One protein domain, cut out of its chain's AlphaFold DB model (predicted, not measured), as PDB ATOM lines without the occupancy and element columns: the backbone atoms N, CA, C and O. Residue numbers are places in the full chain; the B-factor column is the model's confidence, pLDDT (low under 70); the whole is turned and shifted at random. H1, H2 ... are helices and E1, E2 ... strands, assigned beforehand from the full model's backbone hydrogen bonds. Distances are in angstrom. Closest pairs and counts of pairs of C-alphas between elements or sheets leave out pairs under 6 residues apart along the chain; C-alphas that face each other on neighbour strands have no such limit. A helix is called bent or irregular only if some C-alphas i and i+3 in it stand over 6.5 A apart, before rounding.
ATOM      1  N   GLU A  61     238.636 185.827 217.231       78.12
ATOM      2  CA  GLU A  61     239.811 185.061 217.672       78.12
ATOM      3  C   GLU A  61     240.569 185.693 218.851       78.12
ATOM      4  O   GLU A  61     241.287 184.997 219.571       78.12
ATOM      5  N   GLY A  62     240.476 187.015 219.013       74.00
ATOM      6  CA  GLY A  62     241.074 187.744 220.128       74.00
ATOM      7  C   GLY A  62     240.241 187.613 221.400       74.00
ATOM      8  O   GLY A  62     240.803 187.385 222.471       74.00
ATOM      9  N   GLU A  63     238.916 187.694 221.284       69.00
ATOM     10  CA  GLU A  63     238.000 187.572 222.425       69.00
ATOM     11  C   GLU A  63     238.021 186.149 223.015       69.00
ATOM     12  O   GLU A  63     238.161 186.002 224.229       69.00
ATOM     13  N   ASP A  64     238.072 185.112 222.169       70.81
ATOM     14  CA  ASP A  64     238.214 183.706 222.595       70.81
ATOM     15  C   ASP A  64     239.529 183.431 223.356       70.81
ATOM     16  O   ASP A  64     239.633 182.484 224.139       70.81
ATOM     17  N   LYS A  65     240.551 184.271 223.151       76.00
ATOM     18  CA  LYS A  65     241.851 184.203 223.842       76.00
ATOM     19  C   LYS A  65     241.929 185.133 225.057       76.00
ATOM     20  O   LYS A  65     243.010 185.304 225.619       76.00
ATOM     21  N   GLY A  66     240.815 185.749 225.456       72.44
ATOM     22  CA  GLY A  66     240.749 186.680 226.582       72.44
ATOM     23  C   GLY A  66     241.408 188.036 226.315       72.44
ATOM     24  O   GLY A  66     241.694 188.771 227.259       72.44
ATOM     25  N   ALA A  67     241.663 188.390 225.051       76.81
ATOM     26  CA  ALA A  67     242.232 189.681 224.675       76.81
ATOM     27  C   ALA A  67     241.148 190.770 224.675       76.81
ATOM     28  O   ALA A  67     240.808 191.330 223.632       76.81
ATOM     29  N   PHE A  68     240.600 191.068 225.855       79.19
ATOM     30  CA  PHE A  68     239.729 192.223 226.035       79.19
ATOM     31  C   PHE A  68     240.488 193.503 225.669       79.19
ATOM     32  O   PHE A  68     241.625 193.722 226.100       79.19
ATOM     33  N   ARG A  69     239.845 194.352 224.870       86.56
ATOM     34  CA  ARG A  69     240.304 195.705 224.572       86.56
ATOM     35  C   ARG A  69     239.186 196.659 224.937       86.56
ATOM     36  O   ARG A  69     238.076 196.507 224.436       86.56
ATOM     37  N   ASP A  70     239.516 197.613 225.796       90.75
ATOM     38  CA  ASP A  70     238.629 198.727 226.106       90.75
ATOM     39  C   ASP A  70     238.501 199.660 224.887       90.75
ATOM     40  O   ASP A  70     239.061 199.393 223.822       90.75
ATOM     41  N   PHE A  71     237.788 200.767 225.019       95.81
ATOM     42  CA  PHE A  71     237.662 201.761 223.957       95.81
ATOM     43  C   PHE A  71     238.911 202.651 223.794       95.81
ATOM     44  O   PHE A  71     239.812 202.697 224.633       95.81
ATOM     45  N   VAL A  72     238.951 203.412 222.700       97.19
ATOM     46  CA  VAL A  72     239.977 204.422 222.417       97.19
ATOM     47  C   VAL A  72     239.314 205.784 222.249       97.19
ATOM     48  O   VAL A  72     238.435 205.932 221.403       97.19
ATOM     49  N   ILE A  73     239.775 206.772 223.021       98.19
ATOM     50  CA  ILE A  73     239.512 208.203 222.808       98.19
ATOM     51  C   ILE A  73     240.861 208.921 222.819       98.19
ATOM     52  O   ILE A  73     241.473 209.065 223.879       98.19
ATOM     53  N   ARG A  74     241.360 209.316 221.646       97.56
ATOM     54  CA  ARG A  74     242.661 209.997 221.515       97.56
ATOM     55  C   ARG A  74     242.759 210.796 220.221       97.56
ATOM     56  O   ARG A  74     242.152 210.412 219.224       97.56
ATOM     57  N   GLU A  75     243.575 211.840 220.230       97.88
ATOM     58  CA  GLU A  75     244.014 212.499 219.000       97.88
ATOM     59  C   GLU A  75     244.966 211.584 218.212       97.88
ATOM     60  O   GLU A  75     245.748 210.833 218.805       97.88
ATOM     61  N   GLU A  76     244.855 211.584 216.884       97.44
ATOM     62  CA  GLU A  76     245.717 210.790 216.009       97.44
ATOM     63  C   GLU A  76     247.069 211.473 215.795       97.44
ATOM     64  O   GLU A  76     247.160 212.652 215.450       97.44
ATOM     65  N   GLU A  77     248.145 210.706 215.962       95.94
ATOM     66  CA  GLU A  77     249.498 211.221 215.797       95.94
ATOM     67  C   GLU A  77     249.732 211.683 214.351       95.94
ATOM     68  O   GLU A  77     249.537 210.934 213.394       95.94
ATOM     69  N   GLY A  78     250.163 212.935 214.187       96.88
ATOM     70  CA  GLY A  78     250.414 213.533 212.875       96.88
ATOM     71  C   GLY A  78     249.181 214.119 212.178       96.88
ATOM     72  O   GLY A  78     249.328 214.636 211.071       96.88
ATOM     73  N   PHE A  79     248.001 214.098 212.810       96.94
ATOM     74  CA  PHE A  79     246.768 214.683 212.274       96.94
ATOM     75  C   PHE A  79     246.118 215.616 213.302       96.94
ATOM     76  O   PHE A  79     245.185 215.238 214.006       96.94
ATOM     77  N   GLU A  80     246.622 216.850 213.364       95.38
ATOM     78  CA  GLU A  80     246.142 217.880 214.293       95.38
ATOM     79  C   GLU A  80     244.621 218.081 214.179       95.38
ATOM     80  O   GLU A  80     244.076 218.302 213.091       95.38
ATOM     81  N   GLY A  81     243.933 217.982 215.315       96.00
ATOM     82  CA  GLY A  81     242.485 218.121 215.429       96.00
ATOM     83  C   GLY A  81     241.677 216.872 215.061       96.00
ATOM     84  O   GLY A  81     240.445 216.915 215.117       96.00
ATOM     85  N   PHE A  82     242.314 215.752 214.698       98.12
ATOM     86  CA  PHE A  82     241.617 214.498 214.403       98.12
ATOM     87  C   PHE A  82     241.545 213.597 215.643       98.12
ATOM     88  O   PHE A  82     242.543 213.011 216.055       98.12
ATOM     89  N   VAL A  83     240.350 213.427 216.220       98.38
ATOM     90  CA  VAL A  83     240.135 212.583 217.410       98.38
ATOM     91  C   VAL A  83     239.429 211.278 217.041       98.38
ATOM     92  O   VAL A  83     238.323 211.275 216.505       98.38
ATOM     93  N   ASN A  84     240.056 210.152 217.375       98.25
ATOM     94  CA  ASN A  84     239.491 208.817 217.223       98.25
ATOM     95  C   ASN A  84     238.594 208.455 218.406       98.25
ATOM     96  O   ASN A  84     239.033 208.536 219.553       98.25
ATOM     97  N   LEU A  85     237.387 207.964 218.113       98.25
ATOM     98  CA  LEU A  85     236.494 207.287 219.055       98.25
ATOM     99  C   LEU A  85     236.258 205.867 218.536       98.25
ATOM    100  O   LEU A  85     235.420 205.653 217.661       98.25
ATOM    101  N   LEU A  86     237.018 204.899 219.037       97.19
ATOM    102  CA  LEU A  86     236.966 203.510 218.566       97.19
ATOM    103  C   LEU A  86     236.543 202.595 219.707       97.19
ATOM    104  O   LEU A  86     236.877 202.849 220.860       97.19
ATOM    105  N   GLY A  87     235.845 201.503 219.403       95.94
ATOM    106  CA  GLY A  87     235.474 200.544 220.446       95.94
ATOM    107  C   GLY A  87     234.349 201.010 221.374       95.94
ATOM    108  O   GLY A  87     234.163 200.419 222.432       95.94
ATOM    109  N   ILE A  88     233.632 202.089 221.032       97.50
ATOM    110  CA  ILE A  88     232.581 202.663 221.885       97.50
ATOM    111  C   ILE A  88     231.318 201.791 221.802       97.50
ATOM    112  O   ILE A  88     230.370 202.093 221.078       97.50
ATOM    113  N   GLU A  89     231.323 200.669 222.520       94.69
ATOM    114  CA  GLU A  89     230.147 199.824 222.737       94.69
ATOM    115  C   GLU A  89     229.349 200.278 223.974       94.69
ATOM    116  O   GLU A  89     229.439 201.430 224.393       94.69
ATOM    117  N   SER A  90     228.522 199.412 224.567       93.94
ATOM    118  CA  SER A  90     227.846 199.724 225.832       93.94
ATOM    119  C   SER A  90     228.872 199.959 226.954       93.94
ATOM    120  O   SER A  90     229.761 199.125 227.110       93.94
ATOM    121  N   PRO A  91     228.744 201.018 227.779       96.06
ATOM    122  CA  PRO A  91     227.599 201.927 227.933       96.06
ATOM    123  C   PRO A  91     227.742 203.282 227.198       96.06
ATOM    124  O   PRO A  91     227.419 204.329 227.754       96.06
ATOM    125  N   GLY A  92     228.194 203.300 225.942       97.31
ATOM    126  CA  GLY A  92     228.537 204.510 225.183       97.31
ATOM    127  C   GLY A  92     227.435 205.568 225.085       97.31
ATOM    128  O   GLY A  92     227.724 206.751 225.232       97.31
ATOM    129  N   LEU A  93     226.166 205.169 224.921       97.69
ATOM    130  CA  LEU A  93     225.046 206.121 224.922       97.69
ATOM    131  C   LEU A  93     224.879 206.800 226.289       97.69
ATOM    132  O   LEU A  93     224.718 208.015 226.359       97.69
ATOM    133  N   THR A  94     224.939 206.027 227.373       98.06
ATOM    134  CA  THR A  94     224.862 206.559 228.741       98.06
ATOM    135  C   THR A  94     226.044 207.483 229.035       98.06
ATOM    136  O   THR A  94     225.872 208.519 229.672       98.06
ATOM    137  N   SER A  95     227.229 207.145 228.525       98.12
ATOM    138  CA  SER A  95     228.467 207.909 228.711       98.12
ATOM    139  C   SER A  95     228.682 209.025 227.680       98.12
ATOM    140  O   SER A  95     229.733 209.661 227.698       98.12
ATOM    141  N   ALA A  96     227.722 209.298 226.790       98.44
ATOM    142  CA  ALA A  96     227.929 210.179 225.638       98.44
ATOM    143  C   ALA A  96     228.370 211.603 226.021       98.44
ATOM    144  O   ALA A  96     229.220 212.183 225.348       98.44
ATOM    145  N   LEU A  97     227.838 212.156 227.118       98.62
ATOM    146  CA  LEU A  97     228.224 213.489 227.594       98.62
ATOM    147  C   LEU A  97     229.668 213.520 228.108       98.62
ATOM    148  O   LEU A  97     230.429 214.391 227.705       98.62
ATOM    149  N   ALA A  98     230.066 212.530 228.909       98.62
ATOM    150  CA  ALA A  98     231.435 212.416 229.415       98.62
ATOM    151  C   ALA A  98     232.447 212.169 228.282       98.62
ATOM    152  O   ALA A  98     233.551 212.707 228.291       98.62
ATOM    153  N   ILE A  99     232.058 211.386 227.269       98.69
ATOM    154  CA  ILE A  99     232.850 211.213 226.045       98.69
ATOM    155  C   ILE A  99     233.013 212.564 225.334       98.69
ATOM    156  O   ILE A  99     234.124 212.913 224.943       98.69
ATOM    157  N   GLY A 100     231.935 213.340 225.200       98.50
ATOM    158  CA  GLY A 100     231.973 214.679 224.611       98.50
ATOM    159  C   GLY A 100     232.891 215.646 225.366       98.50
ATOM    160  O   GLY A 100     233.688 216.336 224.736       98.50
ATOM    161  N   GLU A 101     232.834 215.656 226.700       98.62
ATOM    162  CA  GLU A 101     233.739 216.444 227.552       98.62
ATOM    163  C   GLU A 101     235.200 216.054 227.312       98.62
ATOM    164  O   GLU A 101     236.032 216.921 227.051       98.62
ATOM    165  N   ARG A 102     235.499 214.749 227.287       98.44
ATOM    166  CA  ARG A 102     236.854 214.251 227.031       98.44
ATOM    167  C   ARG A 102     237.386 214.669 225.660       98.44
ATOM    168  O   ARG A 102     238.561 215.000 225.533       98.44
ATOM    169  N   VAL A 103     236.542 214.648 224.631       98.50
ATOM    170  CA  VAL A 103     236.910 215.129 223.289       98.50
ATOM    171  C   VAL A 103     237.160 216.639 223.302       98.50
ATOM    172  O   VAL A 103     238.120 217.096 222.690       98.50
ATOM    173  N   GLY A 104     236.345 217.409 224.028       98.19
ATOM    174  CA  GLY A 104     236.545 218.848 224.203       98.19
ATOM    175  C   GLY A 104     237.876 219.190 224.875       98.19
ATOM    176  O   GLY A 104     238.577 220.080 224.403       98.19
ATOM    177  N   GLU A 105     238.259 218.452 225.920       98.06
ATOM    178  CA  GLU A 105     239.570 218.593 226.574       98.06
ATOM    179  C   GLU A 105     240.731 218.321 225.616       98.06
ATOM    180  O   GLU A 105     241.719 219.042 225.638       98.06
ATOM    181  N   LEU A 106     240.624 217.294 224.766       97.69
ATOM    182  CA  LEU A 106     241.681 216.970 223.806       97.69
ATOM    183  C   LEU A 106     241.872 218.066 222.747       97.69
ATOM    184  O   LEU A 106     242.988 218.266 222.290       97.69
ATOM    185  N   LEU A 107     240.797 218.755 222.353       96.94
ATOM    186  CA  LEU A 107     240.831 219.754 221.279       96.94
ATOM    187  C   LEU A 107     241.106 221.182 221.761       96.94
ATOM    188  O   LEU A 107     241.604 222.001 220.988       96.94
ATOM    189  N   TYR A 108     240.718 221.510 222.994       95.56
ATOM    190  CA  TYR A 108     240.688 222.894 223.483       95.56
ATOM    191  C   TYR A 108     241.264 223.078 224.893       95.56
ATOM    192  O   TYR A 108     241.241 224.205 225.400       95.56
ATOM    193  N   GLY A 109     241.687 221.992 225.546       88.06
ATOM    194  CA  GLY A 109     242.220 221.986 226.911       88.06
ATOM    195  C   GLY A 109     243.721 222.218 227.013       88.06
ATOM    196  O   GLY A 109     244.401 222.351 225.972       88.06
TER     197      GLY A 109
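AT A GLANCE: This is residues 61 to 109 of the 109 residues of the protein "DAO domain-containing protein" of Blastomyces silverae (UniProt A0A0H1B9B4). One helix, H1, packs on a small hairpin of two short strands, E1 and E2, and residues 61 to 68 stick out from this body as a free tail. The link from E2 folds back to H1 through residues 87 to 95, while the tail leads into E1. The printed part has 49 residues with two named strands and one named helix, in the order E1, E2, H1, and the sheet, in the order E1 - E2, is antiparallel. The class is mixed, helices and strands, but under half of the residues are in named elements: 13 in the helix and 8 in the strands. The whole is loose, with a radius of gyration of the C-alphas of 13.1 A, and its outline is flat, spanning 39 by 29 by 11 A.

IN THESE COORDINATES: The printed part begins at Glu 61, with its C-alpha at (239.811, 185.061, 217.672). Strand E1 is residues 72 to 75, Val 72 to Glu 75, and its C-alpha 72 is at (239.977, 204.422, 222.417). Strand E2 follows as residues 83 to 86, Val 83 to Leu 86. Each strand is 9.7 A from first to last C-alpha. Helix H1 is residues 96 to 108, Ala 96 to Tyr 108, with a length of 18.1 A, and its C-alpha 108 is at (240.688, 222.894, 223.483). H1 is neither bent nor irregular.

HOW THE PARTS SIT: E1 and E2 are a hairpin of antiparallel neighbour strands, with 165 degrees between their N-to-C directions. C-alphas 75 and 83 face each other at 4.2 A, and C-alphas 72 and 86 face each other at 5.0 A. N 72 and O 86 are within hydrogen-bond range at 2.8 A, as are N 84 and O 74 at 2.8 A. E1 and H1 have 6 pairs of C-alphas within 8 A, and their closest C-alphas are those of Glu 75 and Leu 106, 7.0 A apart. E2 and H1 have 2 such pairs, and their closest C-alphas are those of Val 83 and Val 103, 7.2 A apart. In H1 every O i to N i+4 pair is within hydrogen-bond range.

THE WHOLE: The two C-alphas farthest apart are those of Asp 64 and Tyr 108, at 39.3 A. Residues 61 to 68 stand free; without them the body has 41 residues and spans 29 by 21 by 10 A. The links E1 to E2, with 7 residues between them, and E2 to H1, with 9, are short. The printed part has no cut and ends at Gly 109, the chain's last residue. The mean pLDDT of the printed part is 93.1, and the model's confidence is under 70 at one residue, Glu 63.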